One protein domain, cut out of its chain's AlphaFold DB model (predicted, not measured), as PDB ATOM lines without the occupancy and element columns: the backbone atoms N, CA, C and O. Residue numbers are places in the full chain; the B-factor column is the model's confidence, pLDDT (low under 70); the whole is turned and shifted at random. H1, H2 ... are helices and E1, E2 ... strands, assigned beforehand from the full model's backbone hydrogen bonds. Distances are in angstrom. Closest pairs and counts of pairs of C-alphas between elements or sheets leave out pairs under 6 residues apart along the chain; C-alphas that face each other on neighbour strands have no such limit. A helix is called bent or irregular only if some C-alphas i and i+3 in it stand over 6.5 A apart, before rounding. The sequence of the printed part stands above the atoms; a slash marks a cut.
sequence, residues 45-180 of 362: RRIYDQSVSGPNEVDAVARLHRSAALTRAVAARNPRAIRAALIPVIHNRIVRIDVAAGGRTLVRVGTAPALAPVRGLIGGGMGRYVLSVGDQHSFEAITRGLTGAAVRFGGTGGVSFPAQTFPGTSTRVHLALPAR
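Overview. This is residues 45 to 180 of the 362 residues of an uncharacterized protein of Actinobacteria bacterium (UniProt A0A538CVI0). Two small lobes stand end to end as a rod, each a sheet with helices over one face: E2 E1 E4 E3 with H2, H3 and H4, then E5 E7 E6 with H1 and H5. H1 and H2 follow each other nearly in line along its length. The printed part has 136 residues, with five named helices and seven named strands in the order H1 H2 H3 H4 E1 E2 E3 E4 H5 E5 E6 E7; both sheets are antiparallel and the class is mixed, helices and strands. It is compact, with a radius of gyration of the C-alphas of 16.4 A and spans of 58 by 25 by 22 A.

Arrangement. Start with H1, residues 45 to 53, and H2, residues 55 to 66, which touch only at the corner, and only just, with 3 pairs of C-alphas within 8 A, the closest those of Ser 51 and Glu 57 at 6.1 A. Next, H3, residues 68 to 75, and H4, residues 79 to 90, form a helical hairpin; their closest C-alphas are those of Leu 70 and Ala 85, 5.0 A apart. H4 is irregular, only just: C-alphas 85 and 88 are 6.7 A apart. Then E1, residues 96 to 101, E2, 104 to 109, E3, 118 to 122, and E4, 127 to 132, form a strongly twisted sheet. Look for N 99 and O 107 at 2.9 A in the hairpin E1 and E2, N 98 and O 130 at 2.8 A between E1 and E4, and N 118 and O 131 at 2.8 A in the hairpin E3 and E4. H2 and H4 make two layers with it, helices on one face at heights of 9.7 and 9.3 A; H3 is on the same face. H5, residues 136 to 147, only just touches H1, with 3 pairs of C-alphas within 8 A, the closest those of Tyr 48 and Phe 139 at 7.1 A. In the second sheet, of E5, residues 150 to 153, E6, 159 to 165, and E7, 169 to 176, find N 152 and O 174 at 2.9 A between E5 and E7, and N 171 and O 163 at 2.8 A in the hairpin E6 and E7. H1, over E6, and H5, over E5, are on the same face of it, again two layers. Every O i to N i+4 pair is within hydrogen-bond range in H2, H3 and H5, against 3 of 5 in H1 and 6 of 8 in H4.

Along the chain. Find C-alpha 45 at (194.218, 162.503, 132.911), where H1 begins; H2 then spans 16.3 A. E1 spans 17.4 A, and E7 runs 22.2 A to C-alpha 176 at (182.029, 159.882, 126.785).

Size, cuts and confidence. The C-alphas farthest apart, of Ala 76 and Arg 180, are 58.3 A apart. The printed part has no cut and no long link. Its mean pLDDT is 92.2; residue 92 alone is under 70.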
ATOM      1  N   ARG A  45     193.016 163.192 132.435       97.31
ATOM      2  CA  ARG A  45     194.218 162.503 132.911       97.31
ATOM      3  C   ARG A  45     195.000 163.351 133.910       97.31
ATOM      4  O   ARG A  45     195.313 162.863 134.985       97.31
ATOM      5  N   ARG A  46     195.235 164.634 133.623       97.12
ATOM      6  CA  ARG A  46     195.932 165.548 134.545       97.12
ATOM      7  C   ARG A  46     195.168 165.734 135.859       97.12
ATOM      8  O   ARG A  46     195.807 165.878 136.899       97.12
ATOM      9  N   ILE A  47     193.830 165.704 135.832       96.38
ATOM     10  CA  ILE A  47     192.988 165.674 137.044       96.38
ATOM     11  C   ILE A  47     193.252 164.387 137.836       96.38
ATOM     12  O   ILE A  47     193.484 164.462 139.039       96.38
ATOM     13  N   TYR A  48     193.265 163.225 137.173       96.69
ATOM     14  CA  TYR A  48     193.575 161.939 137.808       96.69
ATOM     15  C   TYR A  48     194.983 161.939 138.423       96.69
ATOM     16  O   TYR A  48     195.164 161.538 139.571       96.69
ATOM     17  N   ASP A  49     195.967 162.472 137.698       96.06
ATOM     18  CA  ASP A  49     197.363 162.533 138.131       96.06
ATOM     19  C   ASP A  49     197.552 163.419 139.378       96.06
ATOM     20  O   ASP A  49     198.479 163.190 140.160       96.06
ATOM     21  N   GLN A  50     196.641 164.371 139.648       94.12
ATOM     22  CA  GLN A  50     196.648 165.110 140.920       94.12
ATOM     23  C   GLN A  50     196.397 164.214 142.133       94.12
ATOM     24  O   GLN A  50     196.882 164.524 143.219       94.12
ATOM     25  N   SER A  51     195.661 163.115 141.968       93.25
ATOM     26  CA  SER A  51     195.466 162.118 143.023       93.25
ATOM     27  C   SER A  51     196.626 161.126 143.131       93.25
ATOM     28  O   SER A  51     196.684 160.396 144.108       93.25
ATOM     29  N   VAL A  52     197.538 161.095 142.152       94.12
ATOM     30  CA  VAL A  52     198.731 160.228 142.157       94.12
ATOM     31  C   VAL A  52     199.944 160.950 142.742       94.12
ATOM     32  O   VAL A  52     200.742 160.355 143.458       94.12
ATOM     33  N   SER A  53     200.124 162.224 142.389       93.56
ATOM     34  CA  SER A  53     201.352 162.978 142.694       93.56
ATOM     35  C   SER A  53     201.120 164.476 142.905       93.56
ATOM     36  O   SER A  53     202.068 165.253 143.007       93.56
ATOM     37  N   GLY A  54     199.858 164.909 142.964       91.50
ATOM     38  CA  GLY A  54     199.531 166.314 143.160       91.50
ATOM     39  C   GLY A  54     199.891 166.814 144.564       91.50
ATOM     40  O   GLY A  54     200.134 166.023 145.477       91.50
ATOM     41  N   PRO A  55     199.855 168.138 144.793       89.31
ATOM     42  CA  PRO A  55     200.260 168.732 146.069       89.31
ATOM     43  C   PRO A  55     199.523 168.172 147.294       89.31
ATOM     44  O   PRO A  55     200.117 168.028 148.359       89.31
ATOM     45  N   ASN A  56     198.240 167.822 147.142       88.19
ATOM     46  CA  ASN A  56     197.447 167.231 148.222       88.19
ATOM     47  C   ASN A  56     197.928 165.820 148.591       88.19
ATOM     48  O   ASN A  56     197.943 165.477 149.770       88.19
ATOM     49  N   GLU A  57     198.323 165.023 147.594       92.06
ATOM     50  CA  GLU A  57     198.887 163.686 147.796       92.06
ATOM     51  C   GLU A  57     200.258 163.786 148.475       92.06
ATOM     52  O   GLU A  57     200.498 163.140 149.493       92.06
ATOM     53  N   VAL A  58     201.118 164.690 147.990       92.88
ATOM     54  CA  VAL A  58     202.437 164.958 148.588       92.88
ATOM     55  C   VAL A  58     202.313 165.377 150.054       92.88
ATOM     56  O   VAL A  58     203.014 164.833 150.910       92.88
ATOM     57  N   ASP A  59     201.402 166.300 150.382       90.94
ATOM     58  CA  ASP A  59     201.192 166.702 151.775       90.94
ATOM     59  C   ASP A  59     200.596 165.563 152.618       90.94
ATOM     60  O   ASP A  59     201.030 165.350 153.750       90.94
ATOM     61  N   ALA A  60     199.656 164.774 152.081       91.31
ATOM     62  CA  ALA A  60     199.087 163.622 152.786       91.31
ATOM     63  C   ALA A  60     200.154 162.585 153.168       91.31
ATOM     64  O   ALA A  60     200.227 162.171 154.332       91.31
ATOM     65  N   VAL A  61     201.021 162.227 152.220       93.00
ATOM     66  CA  VAL A  61     202.172 161.344 152.443       93.00
ATOM     67  C   VAL A  61     203.121 161.947 153.481       93.00
ATOM     68  O   VAL A  61     203.500 161.280 154.447       93.00
ATOM     69  N   ALA A  62     203.447 163.236 153.364       92.44
ATOM     70  CA  ALA A  62     204.353 163.897 154.298       92.44
ATOM     71  C   ALA A  62     203.793 163.948 155.736       92.44
ATOM     72  O   ALA A  62     204.539 163.755 156.700       92.44
ATOM     73  N   ARG A  63     202.478 164.143 155.913       91.50
ATOM     74  CA  ARG A  63     201.816 164.086 157.232       91.50
ATOM     75  C   ARG A  63     201.880 162.690 157.855       91.50
ATOM     76  O   ARG A  63     202.100 162.594 159.062       91.50
ATOM     77  N   LEU A  64     201.718 161.625 157.064       91.94
ATOM     78  CA  LEU A  64     201.880 160.251 157.556       91.94
ATOM     79  C   LEU A  64     203.309 160.002 158.040       91.94
ATOM     80  O   LEU A  64     203.490 159.501 159.149       91.94
ATOM     81  N   HIS A  65     204.311 160.408 157.256       91.75
ATOM     82  CA  HIS A  65     205.719 160.223 157.612       91.75
ATOM     83  C   HIS A  65     206.132 161.003 158.864       91.75
ATOM     84  O   HIS A  65     206.875 160.479 159.691       91.75
ATOM     85  N   ARG A  66     205.619 162.226 159.050       92.12
ATOM     86  CA  ARG A  66     205.913 163.043 160.241       92.12
ATOM     87  C   ARG A  66     205.199 162.565 161.512       92.12
ATOM     88  O   ARG A  66     205.509 163.043 162.601       92.12
ATOM     89  N   SER A  67     204.245 161.637 161.417       93.75
ATOM     90  CA  SER A  67     203.459 161.199 162.573       93.75
ATOM     91  C   SER A  67     204.214 160.180 163.438       93.75
ATOM     92  O   SER A  67     204.138 158.961 163.248       93.75
ATOM     93  N   ALA A  68     204.905 160.682 164.466       94.25
ATOM     94  CA  ALA A  68     205.553 159.843 165.477       94.25
ATOM     95  C   ALA A  68     204.540 158.969 166.244       94.25
ATOM     96  O   ALA A  68     204.832 157.823 166.583       94.25
ATOM     97  N   ALA A  69     203.328 159.486 166.480       95.50
ATOM     98  CA  ALA A  69     202.250 158.736 167.123       95.50
ATOM     99  C   ALA A  69     201.817 157.525 166.282       95.50
ATOM    100  O   ALA A  69     201.685 156.426 166.821       95.50
ATOM    101  N   LEU A  70     201.662 157.705 164.964       95.38
ATOM    102  CA  LEU A  70     201.332 156.607 164.056       95.38
ATOM    103  C   LEU A  70     202.454 155.568 164.022       95.38
ATOM    104  O   LEU A  70     202.179 154.376 164.121       95.38
ATOM    105  N   THR A  71     203.708 156.016 163.951       95.50
ATOM    106  CA  THR A  71     204.876 155.124 163.954       95.50
ATOM    107  C   THR A  71     204.915 154.247 165.207       95.50
ATOM    108  O   THR A  71     204.979 153.023 165.092       95.50
ATOM    109  N   ARG A  72     204.772 154.838 166.403       95.88
ATOM    110  CA  ARG A  72     204.715 154.081 167.667       95.88
ATOM    111  C   ARG A  72     203.537 153.107 167.710       95.88
ATOM    112  O   ARG A  72     203.695 151.969 168.143       95.88
ATOM    113  N   ALA A  73     202.364 153.527 167.236       96.31
ATOM    114  CA  ALA A  73     201.171 152.686 167.227       96.31
ATOM    115  C   ALA A  73     201.302 151.470 166.290       96.31
ATOM    116  O   ALA A  73     200.835 150.379 166.627       96.31
ATOM    117  N   VAL A  74     201.953 151.647 165.134       96.38
ATOM    118  CA  VAL A  74     202.252 150.568 164.179       96.38
ATOM    119  C   VAL A  74     203.301 149.612 164.740       96.38
ATOM    120  O   VAL A  74     203.098 148.401 164.656       96.38
ATOM    121  N   ALA A  75     204.361 150.127 165.369       94.75
ATOM    122  CA  ALA A  75     205.376 149.308 166.035       94.75
ATOM    123  C   ALA A  75     204.763 148.429 167.140       94.75
ATOM    124  O   ALA A  75     205.017 147.229 167.194       94.75
ATOM    125  N   ALA A  76     203.862 149.000 167.946       95.56
ATOM    126  CA  ALA A  76     203.107 148.279 168.972       95.56
ATOM    127  C   ALA A  76     201.998 147.364 168.409       95.56
ATOM    128  O   ALA A  76     201.302 146.703 169.177       95.56
ATOM    129  N   ARG A  77     201.780 147.357 167.084       95.31
ATOM    130  CA  ARG A  77     200.703 146.627 166.391       95.31
ATOM    131  C   ARG A  77     199.321 146.821 167.032       95.31
ATOM    132  O   ARG A  77     198.512 145.898 167.038       95.31
ATOM    133  N   ASN A  78     199.031 148.020 167.547       96.25
ATOM    134  CA  ASN A  78     197.797 148.324 168.278       96.25
ATOM    135  C   ASN A  78     196.769 149.027 167.364       96.25
ATOM    136  O   ASN A  78     196.907 150.227 167.101       96.25
ATOM    137  N   PRO A  79     195.692 148.350 166.910       96.50
ATOM    138  CA  PRO A  79     194.739 148.934 165.964       96.50
ATOM    139  C   PRO A  79     193.983 150.150 166.509       96.50
ATOM    140  O   PRO A  79     193.663 151.061 165.745       96.50
ATOM    141  N   ARG A  80     193.703 150.198 167.820       97.00
ATOM    142  CA  ARG A  80     193.011 151.338 168.447       97.00
ATOM    143  C   ARG A  80     193.908 152.575 168.450       97.00
ATOM    144  O   ARG A  80     193.466 153.646 168.041       97.00
ATOM    145  N   ALA A  81     195.179 152.406 168.817       97.00
ATOM    146  CA  ALA A  81     196.165 153.484 168.778       97.00
ATOM    147  C   ALA A  81     196.434 153.968 167.343       97.00
ATOM    148  O   ALA A  81     196.537 155.170 167.115       97.00
ATOM    149  N   ILE A  82     196.473 153.055 166.360       96.75
ATOM    150  CA  ILE A  82     196.624 153.414 164.941       96.75
ATOM    151  C   ILE A  82     195.435 154.265 164.482       96.75
ATOM    152  O   ILE A  82     195.639 155.317 163.881       96.75
ATOM    153  N   ARG A  83     194.195 153.862 164.796       95.56
ATOM    154  CA  ARG A  83     193.002 154.656 164.450       95.56
ATOM    155  C   ARG A  83     193.051 156.048 165.073       95.56
ATOM    156  O   ARG A  83     192.820 157.016 164.358       95.56
ATOM    157  N   ALA A  84     193.399 156.155 166.355       94.81
ATOM    158  CA  ALA A  84     193.522 157.443 167.033       94.81
ATOM    159  C   ALA A  84     194.597 158.338 166.387       94.81
ATOM    160  O   ALA A  84     194.348 159.513 166.125       94.81
ATOM    161  N   ALA A  85     195.759 157.772 166.050       94.69
ATOM    162  CA  ALA A  85     196.848 158.499 165.399       94.69
ATOM    163  C   ALA A  85     196.525 158.930 163.956       94.69
ATOM    164  O   ALA A  85     197.111 159.894 163.461       94.69
ATOM    165  N   LEU A  86     195.603 158.241 163.277       93.56
ATOM    166  CA  LEU A  86     195.168 158.582 161.921       93.56
ATOM    167  C   LEU A  86     194.168 159.746 161.873       93.56
ATOM    168  O   LEU A  86     194.121 160.430 160.854       93.56
ATOM    169  N   ILE A  87     193.408 160.017 162.941       89.12
ATOM    170  CA  ILE A  87     192.414 161.110 162.988       89.12
ATOM    171  C   ILE A  87     193.002 162.461 162.528       89.12
ATOM    172  O   ILE A  87     192.478 163.028 161.564       89.12
ATOM    173  N   PRO A  88     194.099 162.977 163.122       85.94
ATOM    174  CA  PRO A  88     194.667 164.260 162.703       85.94
ATOM    175  C   PRO A  88     195.317 164.210 161.311       85.94
ATOM    176  O   PRO A  88     195.451 165.239 160.655       85.94
ATOM    177  N   VAL A  89     195.714 163.027 160.832       84.19
ATOM    178  CA  VAL A  89     196.384 162.865 159.531       84.19
ATOM    179  C   VAL A  89     195.381 162.861 158.371       84.19
ATOM    180  O   VAL A  89     195.656 163.422 157.304       84.19
ATOM    181  N   ILE A  90     194.214 162.252 158.592       83.81
ATOM    182  CA  ILE A  90     193.153 162.068 157.591       83.81
ATOM    183  C   ILE A  90     192.345 163.350 157.359       83.81
ATOM    184  O   ILE A  90     191.847 163.552 156.251       83.81
ATOM    185  N   HIS A  91     192.265 164.240 158.355       70.94
ATOM    186  CA  HIS A  91     191.432 165.450 158.323       70.94
ATOM    187  C   HIS A  91     191.673 166.358 157.095       70.94
ATOM    188  O   HIS A  91     190.766 167.054 156.649       70.94
ATOM    189  N   ASN A  92     192.856 166.293 156.475       62.09
ATOM    190  CA  ASN A  92     193.192 167.033 155.257       62.09
ATOM    191  C   ASN A  92     193.178 166.135 154.002       62.09
ATOM    192  O   ASN A  92     194.168 166.042 153.274       62.09
ATOM    193  N   ARG A  93     192.019 165.510 153.753       75.88
ATOM    194  CA  ARG A  93     191.618 164.836 152.498       75.88
ATOM    195  C   ARG A  93     192.323 163.518 152.148       75.88
ATOM    196  O   ARG A  93     192.650 163.296 150.990       75.88
ATOM    197  N   ILE A  94     192.484 162.609 153.108       90.00
ATOM    198  CA  ILE A  94     192.676 161.183 152.778       90.00
ATOM    199  C   ILE A  94     191.293 160.527 152.734       90.00
ATOM    200  O   ILE A  94     190.590 160.501 153.740       90.00
ATOM    201  N   VAL A  95     190.893 160.006 151.576       92.44
ATOM    202  CA  VAL A  95     189.573 159.384 151.381       92.44
ATOM    203  C   VAL A  95     189.574 157.947 151.889       92.44
ATOM    204  O   VAL A  95     188.584 157.474 152.454       92.44
ATOM    205  N   ARG A  96     190.691 157.240 151.693       94.38
ATOM    206  CA  ARG A  96     190.841 155.845 152.103       94.38
ATOM    207  C   ARG A  96     192.286 155.520 152.444       94.38
ATOM    208  O   ARG A  96     193.195 155.975 151.757       94.38
ATOM    209  N   ILE A  97     192.499 154.724 153.488       95.69
ATOM    210  CA  ILE A  97     193.821 154.232 153.874       95.69
ATOM    211  C   ILE A  97     193.743 152.857 154.539       95.69
ATOM    212  O   ILE A  97     192.967 152.634 155.471       95.69
ATOM    213  N   ASP A  98     194.606 151.955 154.083       96.44
ATOM    214  CA  ASP A  98     194.863 150.648 154.676       96.44
ATOM    215  C   ASP A  98     196.283 150.655 155.258       96.44
ATOM    216  O   ASP A  98     197.245 150.965 154.556       96.44
ATOM    217  N   VAL A  99     196.423 150.291 156.535       97.12
ATOM    218  CA  VAL A  99     197.710 150.171 157.239       97.12
ATOM    219  C   VAL A  99     197.955 148.710 157.591       97.12
ATOM    220  O   VAL A  99     197.080 148.042 158.147       97.12
ATOM    221  N   ALA A 100     199.150 148.208 157.296       96.75
ATOM    222  CA  ALA A 100     199.533 146.816 157.507       96.75
ATOM    223  C   ALA A 100     200.940 146.683 158.109       96.75
ATOM    224  O   ALA A 100     201.813 147.503 157.842       96.75
ATOM    225  N   ALA A 101     201.180 145.621 158.877       95.44
ATOM    226  CA  ALA A 101     202.497 145.255 159.408       95.44
ATOM    227  C   ALA A 101     202.609 143.728 159.524       95.44
ATOM    228  O   ALA A 101     201.611 143.053 159.775       95.44
ATOM    229  N   GLY A 102     203.808 143.166 159.315       87.81
ATOM    230  CA  GLY A 102     204.034 141.712 159.401       87.81
ATOM    231  C   GLY A 102     203.083 140.895 158.514       87.81
ATOM    232  O   GLY A 102     202.445 139.960 158.983       87.81
ATOM    233  N   GLY A 103     202.885 141.324 157.262       87.19
ATOM    234  CA  GLY A 103     201.959 140.685 156.314       87.19
ATOM    235  C   GLY A 103     200.469 141.007 156.514       87.19
ATOM    236  O   GLY A 103     199.738 141.028 155.529       87.19
ATOM    237  N   ARG A 104     200.021 141.378 157.720       93.06
ATOM    238  CA  ARG A 104     198.594 141.543 158.062       93.06
ATOM    239  C   ARG A 104     198.134 143.003 158.019       93.06
ATOM    240  O   ARG A 104     198.841 143.895 158.484       93.06
ATOM    241  N   THR A 105     196.926 143.251 157.512       95.94
ATOM    242  CA  THR A 105     196.260 144.559 157.643       95.94
ATOM    243  C   THR A 105     195.831 144.769 159.094       95.94
ATOM    244  O   THR A 105     195.094 143.955 159.642       95.94
ATOM    245  N   LEU A 106     196.289 145.860 159.705       96.44
ATOM    246  CA  LEU A 106     195.962 146.232 161.081       96.44
ATOM    247  C   LEU A 106     194.715 147.119 161.140       96.44
ATOM    248  O   LEU A 106     193.860 146.938 162.002       96.44
ATOM    249  N   VAL A 107     194.617 148.092 160.228       96.81
ATOM    250  CA  VAL A 107     193.537 149.085 160.202       96.81
ATOM    251  C   VAL A 107     193.153 149.412 158.762       96.81
ATOM    252  O   VAL A 107     194.015 149.543 157.898       96.81
ATOM    253  N   ARG A 108     191.848 149.592 158.538       96.06
ATOM    254  CA  ARG A 108     191.274 150.238 157.352       96.06
ATOM    255  C   ARG A 108     190.440 151.437 157.785       96.06
ATOM    256  O   ARG A 108     189.669 151.329 158.751       96.06
ATOM    257  N   VAL A 109     190.600 152.560 157.096       93.62
ATOM    258  CA  VAL A 109     189.810 153.780 157.294       93.62
ATOM    259  C   VAL A 109     189.313 154.278 155.942       93.62
ATOM    260  O   VAL A 109     190.065 154.290 154.971       93.62
ATOM    261  N   GLY A 110     188.049 154.699 155.899       90.06
ATOM    262  CA  GLY A 110     187.370 155.115 154.676       90.06
ATOM    263  C   GLY A 110     186.716 153.946 153.938       90.06
ATOM    264  O   GLY A 110     187.247 152.837 153.882       90.06
ATOM    265  N   THR A 111     185.534 154.202 153.383       88.44
ATOM    266  CA  THR A 111     184.728 153.216 152.642       88.44
ATOM    267  C   THR A 111     184.418 153.657 151.216       88.44
ATOM    268  O   THR A 111     183.990 152.835 150.410       88.44
ATOM    269  N   ALA A 112     184.655 154.929 150.885       88.12
ATOM    270  CA  ALA A 112     184.344 155.467 149.572       88.12
ATOM    271  C   ALA A 112     185.151 154.757 148.463       88.12
ATOM    272  O   ALA A 112     186.318 154.387 148.674       88.12
ATOM    273  N   PRO A 113     184.558 154.575 147.268       93.44
ATOM    274  CA  PRO A 113     185.297 154.174 146.080       93.44
ATOM    275  C   PRO A 113     186.395 155.198 145.780       93.44
ATOM    276  O   PRO A 113     186.119 156.370 145.523       93.44
ATOM    277  N   ALA A 114     187.645 154.745 145.835       94.75
ATOM    278  CA  ALA A 114     188.822 155.596 145.743       94.75
ATOM    279  C   ALA A 114     189.717 155.187 144.562       94.75
ATOM    280  O   ALA A 114     189.653 154.054 144.068       94.75
ATOM    281  N   LEU A 115     190.533 156.123 144.097       94.50
ATOM    282  CA  LEU A 115     191.363 156.037 142.895       94.50
ATOM    283  C   LEU A 115     192.811 156.380 143.207       94.50
ATOM    284  O   LEU A 115     193.090 156.990 144.230       94.50
ATOM    285  N   ALA A 116     193.716 156.040 142.291       95.38
ATOM    286  CA  ALA A 116     195.117 156.456 142.365       95.38
ATOM    287  C   ALA A 116     195.760 156.121 143.729       95.38
ATOM    288  O   ALA A 116     196.225 157.015 144.429       95.38
ATOM    289  N   PRO A 117     195.727 154.849 144.167       96.75
ATOM    290  CA  PRO A 117     196.308 154.486 145.445       96.75
ATOM    291  C   PRO A 117     197.830 154.665 145.428       96.75
ATOM    292  O   PRO A 117     198.515 154.128 144.559       96.75
ATOM    293  N   VAL A 118     198.362 155.333 146.446       95.75
ATOM    294  CA  VAL A 118     199.800 155.476 146.688       95.75
ATOM    295  C   VAL A 118     200.215 154.564 147.833       95.75
ATOM    296  O   VAL A 118     199.494 154.379 148.818       95.75
ATOM    297  N   ARG A 119     201.389 153.950 147.689       95.56
ATOM    298  CA  ARG A 119     201.959 153.019 148.665       95.56
ATOM    299  C   ARG A 119     203.190 153.632 149.308       95.56
ATOM    300  O   ARG A 119     203.954 154.322 148.646       95.56
ATOM    301  N   GLY A 120     203.413 153.305 150.571       94.62
ATOM    302  CA  GLY A 120     204.626 153.709 151.265       94.62
ATOM    303  C   GLY A 120     204.856 152.931 152.549       94.62
ATOM    304  O   GLY A 120     204.102 152.017 152.902       94.62
ATOM    305  N   LEU A 121     205.931 153.298 153.237       95.38
ATOM    306  CA  LEU A 121     206.365 152.683 154.486       95.38
ATOM    307  C   LEU A 121     206.112 153.616 155.671       95.38
ATOM    308  O   LEU A 121     206.146 154.837 155.542       95.38
ATOM    309  N   ILE A 122     205.900 153.027 156.843       93.69
ATOM    310  CA  ILE A 122     205.758 153.729 158.121       93.69
ATOM    311  C   ILE A 122     206.959 153.368 158.992       93.69
ATOM    312  O   ILE A 122     207.299 152.188 159.107       93.69
ATOM    313  N   GLY A 123     207.591 154.373 159.608       86.44
ATOM    314  CA  GLY A 123     208.644 154.169 160.607       86.44
ATOM    315  C   GLY A 123     209.848 153.365 160.111       86.44
ATOM    316  O   GLY A 123     210.262 152.437 160.791       86.44
ATOM    317  N   GLY A 124     210.358 153.641 158.907       82.00
ATOM    318  CA  GLY A 124     211.520 152.920 158.363       82.00
ATOM    319  C   GLY A 124     211.256 151.456 157.986       82.00
ATOM    320  O   GLY A 124     212.194 150.675 157.903       82.00
ATOM    321  N   GLY A 125     209.992 151.067 157.770       86.50
ATOM    322  CA  GLY A 125     209.615 149.710 157.345       86.50
ATOM    323  C   GLY A 125     208.888 148.880 158.407       86.50
ATOM    324  O   GLY A 125     208.486 147.753 158.126       86.50
ATOM    325  N   MET A 126     208.635 149.439 159.596       89.12
ATOM    326  CA  MET A 126     207.837 148.794 160.655       89.12
ATOM    327  C   MET A 126     206.405 148.465 160.206       89.12
ATOM    328  O   MET A 126     205.787 147.515 160.691       89.12
ATOM    329  N   GLY A 127     205.874 149.237 159.258       94.06
ATOM    330  CA  GLY A 127     204.631 148.932 158.565       94.06
ATOM    331  C   GLY A 127     204.606 149.509 157.159       94.06
ATOM    332  O   GLY A 127     205.508 150.231 156.736       94.06
ATOM    333  N   ARG A 128     203.538 149.197 156.437       96.19
ATOM    334  CA  ARG A 128     203.232 149.711 155.104       96.19
ATOM    335  C   ARG A 128     201.842 150.322 155.094       96.19
ATOM    336  O   ARG A 128     200.969 149.886 155.850       96.19
ATOM    337  N   TYR A 129     201.626 151.277 154.207       95.75
ATOM    338  CA  TYR A 129     200.301 151.805 153.927       95.75
ATOM    339  C   TYR A 129     199.977 151.747 152.437       95.75
ATOM    340  O   TYR A 129     200.862 151.732 151.579       95.75
ATOM    341  N   VAL A 130     198.680 151.733 152.156       96.50
ATOM    342  CA  VAL A 130     198.100 152.109 150.869       96.50
ATOM    343  C   VAL A 130     197.092 153.197 151.173       96.50
ATOM    344  O   VAL A 130     196.197 152.962 151.981       96.50
ATOM    345  N   LEU A 131     197.223 154.369 150.568       95.31
ATOM    346  CA  LEU A 131     196.297 155.480 150.768       95.31
ATOM    347  C   LEU A 131     195.780 155.995 149.433       95.31
ATOM    348  O   LEU A 131     196.371 155.730 148.395       95.31
ATOM    349  N   SER A 132     194.671 156.716 149.466       95.75
ATOM    350  CA  SER A 132     194.178 157.485 148.334       95.75
ATOM    351  C   SER A 132     193.536 158.777 148.826       95.75
ATOM    352  O   SER A 132     192.738 158.769 149.772       95.75
ATOM    353  N   VAL A 133     193.870 159.880 148.157       93.94
ATOM    354  CA  VAL A 133     193.212 161.188 148.318       93.94
ATOM    355  C   VAL A 133     192.119 161.437 147.274       93.94
ATOM    356  O   VAL A 133     191.369 162.401 147.396       93.94
ATOM    357  N   GLY A 134     192.037 160.600 146.236       91.88
ATOM    358  CA  GLY A 134     191.095 160.752 145.129       91.88
ATOM    359  C   GLY A 134     189.875 159.856 145.285       91.88
ATOM    360  O   GLY A 134     189.992 158.632 145.246       91.88
ATOM    361  N   ASP A 135     188.689 160.444 145.403       92.19
ATOM    362  CA  ASP A 135     187.426 159.714 145.347       92.19
ATOM    363  C   ASP A 135     186.856 159.673 143.919       92.19
ATOM    364  O   ASP A 135     186.992 160.618 143.139       92.19
ATOM    365  N   GLN A 136     186.204 158.560 143.564       94.25
ATOM    366  CA  GLN A 136     185.644 158.371 142.219       94.25
ATOM    367  C   GLN A 136     184.570 159.405 141.875       94.25
ATOM    368  O   GLN A 136     184.526 159.883 140.742       94.25
ATOM    369  N   HIS A 137     183.729 159.760 142.847       92.81
ATOM    370  CA  HIS A 137     182.604 160.662 142.628       92.81
ATOM    371  C   HIS A 137     183.062 162.097 142.344       92.81
ATOM    372  O   HIS A 137     182.608 162.706 141.380       92.81
ATOM    373  N   SER A 138     184.001 162.629 143.125       90.88
ATOM    374  CA  SER A 138     184.563 163.962 142.892       90.88
ATOM    375  C   SER A 138     185.405 163.986 141.629       90.88
ATOM    376  O   SER A 138     185.326 164.960 140.886       90.88
ATOM    377  N   PHE A 139     186.161 162.922 141.329       95.06
ATOM    378  CA  PHE A 139     186.857 162.818 140.046       95.06
ATOM    379  C   PHE A 139     185.874 162.921 138.871       95.06
ATOM    380  O   PHE A 139     186.101 163.701 137.941       95.06
ATOM    381  N   GLU A 140     184.762 162.184 138.924       95.38
ATOM    382  CA  GLU A 140     183.702 162.264 137.921       95.38
ATOM    383  C   GLU A 140     183.087 163.666 137.857       95.38
ATOM    384  O   GLU A 140     182.979 164.230 136.769       95.38
ATOM    385  N   ALA A 141     182.711 164.244 138.999       92.44
ATOM    386  CA  ALA A 141     182.059 165.547 139.066       92.44
ATOM    387  C   ALA A 141     182.954 166.668 138.517       92.44
ATOM    388  O   ALA A 141     182.491 167.489 137.725       92.44
ATOM    389  N   ILE A 142     184.241 166.678 138.879       92.88
ATOM    390  CA  ILE A 142     185.224 167.650 138.379       92.88
ATOM    391  C   ILE A 142     185.447 167.435 136.881       92.88
ATOM    392  O   ILE A 142     185.375 168.388 136.107       92.88
ATOM    393  N   THR A 143     185.669 166.192 136.446       95.81
ATOM    394  CA  THR A 143     185.900 165.888 135.026       95.81
ATOM    395  C   THR A 143     184.705 166.304 134.178       95.81
ATOM    396  O   THR A 143     184.878 166.983 133.165       95.81
ATOM    397  N   ARG A 144     183.487 165.967 134.611       94.56
ATOM    398  CA  ARG A 144     182.246 166.364 133.944       94.56
ATOM    399  C   ARG A 144     182.077 167.875 133.940       94.56
ATOM    400  O   ARG A 144     181.804 168.436 132.885       94.56
ATOM    401  N   GLY A 145     182.274 168.524 135.085       93.00
ATOM    402  CA  GLY A 145     182.160 169.972 135.221       93.00
ATOM    403  C   GLY A 145     183.098 170.712 134.273       93.00
ATOM    404  O   GLY A 145     182.660 171.626 133.592       93.00
ATOM    405  N   LEU A 146     184.353 170.275 134.161       94.88
ATOM    406  CA  LEU A 146     185.369 170.948 133.350       94.88
ATOM    407  C   LEU A 146     185.305 170.594 131.862       94.88
ATOM    408  O   LEU A 146     185.458 171.466 131.011       94.88
ATOM    409  N   THR A 147     185.077 169.327 131.522       94.81
ATOM    410  CA  THR A 147     185.199 168.842 130.133       94.81
ATOM    411  C   THR A 147     183.858 168.580 129.448       94.81
ATOM    412  O   THR A 147     183.816 168.446 128.224       94.81
ATOM    413  N   GLY A 148     182.771 168.482 130.219       93.12
ATOM    414  CA  GLY A 148     181.471 167.978 129.771       93.12
ATOM    415  C   GLY A 148     181.408 166.452 129.627       93.12
ATOM    416  O   GLY A 148     180.374 165.928 129.223       93.12
ATOM    417  N   ALA A 149     182.492 165.726 129.919       94.00
ATOM    418  CA  ALA A 149     182.554 164.283 129.725       94.00
ATOM    419  C   ALA A 149     181.790 163.513 130.809       94.00
ATOM    420  O   ALA A 149     181.946 163.789 132.000       94.00
ATOM    421  N   ALA A 150     181.046 162.477 130.418       93.88
ATOM    422  CA  ALA A 150     180.627 161.454 131.373       93.88
ATOM    423  C   ALA A 150     181.782 160.472 131.620       93.88
ATOM    424  O   ALA A 150     182.488 160.093 130.681       93.88
ATOM    425  N   VAL A 151     181.962 160.063 132.876       94.88
ATOM    426  CA  VAL A 151     183.062 159.197 133.321       94.88
ATOM    427  C   VAL A 151     182.517 157.826 133.696       94.88
ATOM    428  O   VAL A 151     181.492 157.724 134.364       94.88
ATOM    429  N   ARG A 152     183.209 156.760 133.285       93.56
ATOM    430  CA  ARG A 152     182.946 155.386 133.743       93.56
ATOM    431  C   ARG A 152     184.259 154.682 134.077       93.56
ATOM    432  O   ARG A 152     185.262 154.884 133.393       93.56
ATOM    433  N   PHE A 153     184.245 153.850 135.114       91.69
ATOM    434  CA  PHE A 153     185.385 153.022 135.509       91.69
ATOM    435  C   PHE A 153     185.180 151.590 135.015       91.69
ATOM    436  O   PHE A 153     184.154 150.978 135.307       91.69
ATOM    437  N   GLY A 154     186.159 151.059 134.284       86.69
ATOM    438  CA  GLY A 154     186.050 149.765 133.609       86.69
ATOM    439  C   GLY A 154     185.080 149.768 132.418       86.69
ATOM    440  O   GLY A 154     184.481 150.788 132.073       86.69
ATOM    441  N   GLY A 155     184.932 148.597 131.792       80.25
ATOM    442  CA  GLY A 155     184.086 148.390 130.614       80.25
ATOM    443  C   GLY A 155     184.824 148.530 129.279       80.25
ATOM    444  O   GLY A 155     186.052 148.521 129.213       80.25
ATOM    445  N   THR A 156     184.051 148.615 128.198       73.56
ATOM    446  CA  THR A 156     184.534 148.745 126.816       73.56
ATOM    447  C   THR A 156     183.839 149.921 126.120       73.56
ATOM    448  O   THR A 156     182.722 150.297 126.471       73.56
ATOM    449  N   GLY A 157     184.517 150.534 125.143       72.31
ATOM    450  CA  GLY A 157     183.989 151.656 124.351       72.31
ATOM    451  C   GLY A 157     184.447 153.051 124.804       72.31
ATOM    452  O   GLY A 157     184.840 153.269 125.949       72.31
ATOM    453  N   GLY A 158     184.417 154.012 123.878       78.00
ATOM    454  CA  GLY A 158     184.856 155.394 124.108       78.00
ATOM    455  C   GLY A 158     186.380 155.586 124.166       78.00
ATOM    456  O   GLY A 158     187.162 154.644 124.054       78.00
ATOM    457  N   VAL A 159     186.807 156.841 124.339       90.50
ATOM    458  CA  VAL A 159     188.220 157.160 124.600       90.50
ATOM    459  C   VAL A 159     188.524 156.872 126.064       90.50
ATOM    460  O   VAL A 159     187.696 157.134 126.935       90.50
ATOM    461  N   SER A 160     189.689 156.300 126.346       93.62
ATOM    462  CA  SER A 160     190.031 155.879 127.703       93.62
ATOM    463  C   SER A 160     191.515 156.007 128.003       93.62
ATOM    464  O   SER A 160     192.343 155.999 127.092       93.62
ATOM    465  N   PHE A 161     191.851 156.062 129.289       95.50
ATOM    466  CA  PHE A 161     193.228 156.046 129.775       95.50
ATOM    467  C   PHE A 161     193.381 155.071 130.957       95.50
ATOM    468  O   PHE A 161     192.393 154.777 131.640       95.50
ATOM    469  N   PRO A 162     194.586 154.504 131.173       95.75
ATOM    470  CA  PRO A 162     194.830 153.577 132.274       95.75
ATOM    471  C   PRO A 162     194.750 154.294 133.622       95.75
ATOM    472  O   PRO A 162     195.201 155.430 133.757       95.75
ATOM    473  N   ALA A 163     194.208 153.605 134.617       96.06
ATOM    474  CA  ALA A 163     194.093 154.090 135.982       96.06
ATOM    475  C   ALA A 163     194.148 152.917 136.967       96.06
ATOM    476  O   ALA A 163     194.145 151.747 136.592       96.06
ATOM    477  N   GLN A 164     194.166 153.239 138.250       96.19
ATOM    478  CA  GLN A 164     194.083 152.287 139.348       96.19
ATOM    479  C   GLN A 164     192.957 152.678 140.302       96.19
ATOM    480  O   GLN A 164     192.829 153.852 140.669       96.19
ATOM    481  N   THR A 165     192.167 151.693 140.726       95.12
ATOM    482  CA  THR A 165     191.239 151.815 141.856       95.12
ATOM    483  C   THR A 165     191.902 151.305 143.126       95.12
ATOM    484  O   THR A 165     192.773 150.435 143.095       95.12
ATOM    485  N   PHE A 166     191.502 151.841 144.272       94.94
ATOM    486  CA  PHE A 166     191.986 151.362 145.561       94.94
ATOM    487  C   PHE A 166     191.578 149.890 145.786       94.94
ATOM    488  O   PHE A 166     190.408 149.564 145.571       94.94
ATOM    489  N   PRO A 167     192.479 149.000 146.258       93.44
ATOM    490  CA  PRO A 167     193.817 149.265 146.810       93.44
ATOM    491  C   PRO A 167     194.983 149.094 145.816       93.44
ATOM    492  O   PRO A 167     196.121 148.907 146.242       93.44
ATOM    493  N   GLY A 168     194.735 149.099 144.508       91.56
ATOM    494  CA  GLY A 168     195.759 148.970 143.459       91.56
ATOM    495  C   GLY A 168     195.317 148.163 142.244       91.56
ATOM    496  O   GLY A 168     196.167 147.712 141.483       91.56
ATOM    497  N   THR A 169     194.016 147.935 142.079       93.94
ATOM    498  CA  THR A 169     193.484 147.169 140.954       93.94
ATOM    499  C   THR A 169     193.572 148.019 139.693       93.94
ATOM    500  O   THR A 169     193.044 149.133 139.648       93.94
ATOM    501  N   SER A 170     194.241 147.496 138.668       95.00
ATOM    502  CA  SER A 170     194.319 148.159 137.366       95.00
ATOM    503  C   SER A 170     192.933 148.250 136.732       95.00
ATOM    504  O   SER A 170     192.162 147.292 136.739       95.00
ATOM    505  N   THR A 171     192.614 149.415 136.184       94.81
ATOM    506  CA  THR A 171     191.361 149.696 135.489       94.81
ATOM    507  C   THR A 171     191.609 150.659 134.328       94.81
ATOM    508  O   THR A 171     192.729 151.116 134.086       94.81
ATOM    509  N   ARG A 172     190.545 151.006 133.610       95.19
ATOM    510  CA  ARG A 172     190.540 152.100 132.642       95.19
ATOM    511  C   ARG A 172     189.453 153.096 133.007       95.19
ATOM    512  O   ARG A 172     188.366 152.711 133.433       95.19
ATOM    513  N   VAL A 173     189.755 154.376 132.828       95.75
ATOM    514  CA  VAL A 173     188.760 155.447 132.879       95.75
ATOM    515  C   VAL A 173     188.281 155.689 131.462       95.75
ATOM    516  O   VAL A 173     189.080 156.038 130.596       95.75
ATOM    517  N   HIS A 174     186.990 155.495 131.230       94.94
ATOM    518  CA  HIS A 174     186.331 155.729 129.953       94.94
ATOM    519  C   HIS A 174     185.608 157.071 129.992       94.94
ATOM    520  O   HIS A 174     184.897 157.374 130.952       94.94
ATOM    521  N   LEU A 175     185.788 157.864 128.937       94.50
ATOM    522  CA  LEU A 175     185.179 159.179 128.790       94.50
ATOM    523  C   LEU A 175     184.241 159.188 127.582       94.50
ATOM    524  O   LEU A 175     184.655 158.945 126.442       94.50
ATOM    525  N   ALA A 176     182.981 159.534 127.831       92.88
ATOM    526  CA  ALA A 176     182.029 159.882 126.785       92.88
ATOM    527  C   ALA A 176     182.049 161.401 126.597       92.88
ATOM    528  O   ALA A 176     181.464 162.149 127.380       92.88
ATOM    529  N   LEU A 177     182.798 161.849 125.587       89.62
ATOM    530  CA  LEU A 177     182.975 163.265 125.275       89.62
ATOM    531  C   LEU A 177     181.790 163.809 124.465       89.62
ATOM    532  O   LEU A 177     181.341 163.117 123.546       89.62
ATOM    533  N   PRO A 178     181.341 165.051 124.728       85.19
ATOM    534  CA  PRO A 178     180.319 165.696 123.912       85.19
ATOM    535  C   PRO A 178     180.813 165.914 122.474       85.19
ATOM    536  O   PRO A 178     182.012 166.100 122.233       85.19
ATOM    537  N   ALA A 179     179.879 165.894 121.519       81.94
ATOM    538  CA  ALA A 179     180.163 166.218 120.124       81.94
ATOM    539  C   ALA A 179     180.644 167.670 119.992       81.94
ATOM    540  O   ALA A 179     180.236 168.542 120.761       81.94
ATOM    541  N   ARG A 180     181.523 167.929 119.018       77.19
ATOM    542  CA  ARG A 180     182.080 169.264 118.770       77.19
ATOM    543  C   ARG A 180     182.164 169.580 117.282       77.19
ATOM    544  O   ARG A 180     182.381 168.654 116.499       77.19
TER     545      ARG A 180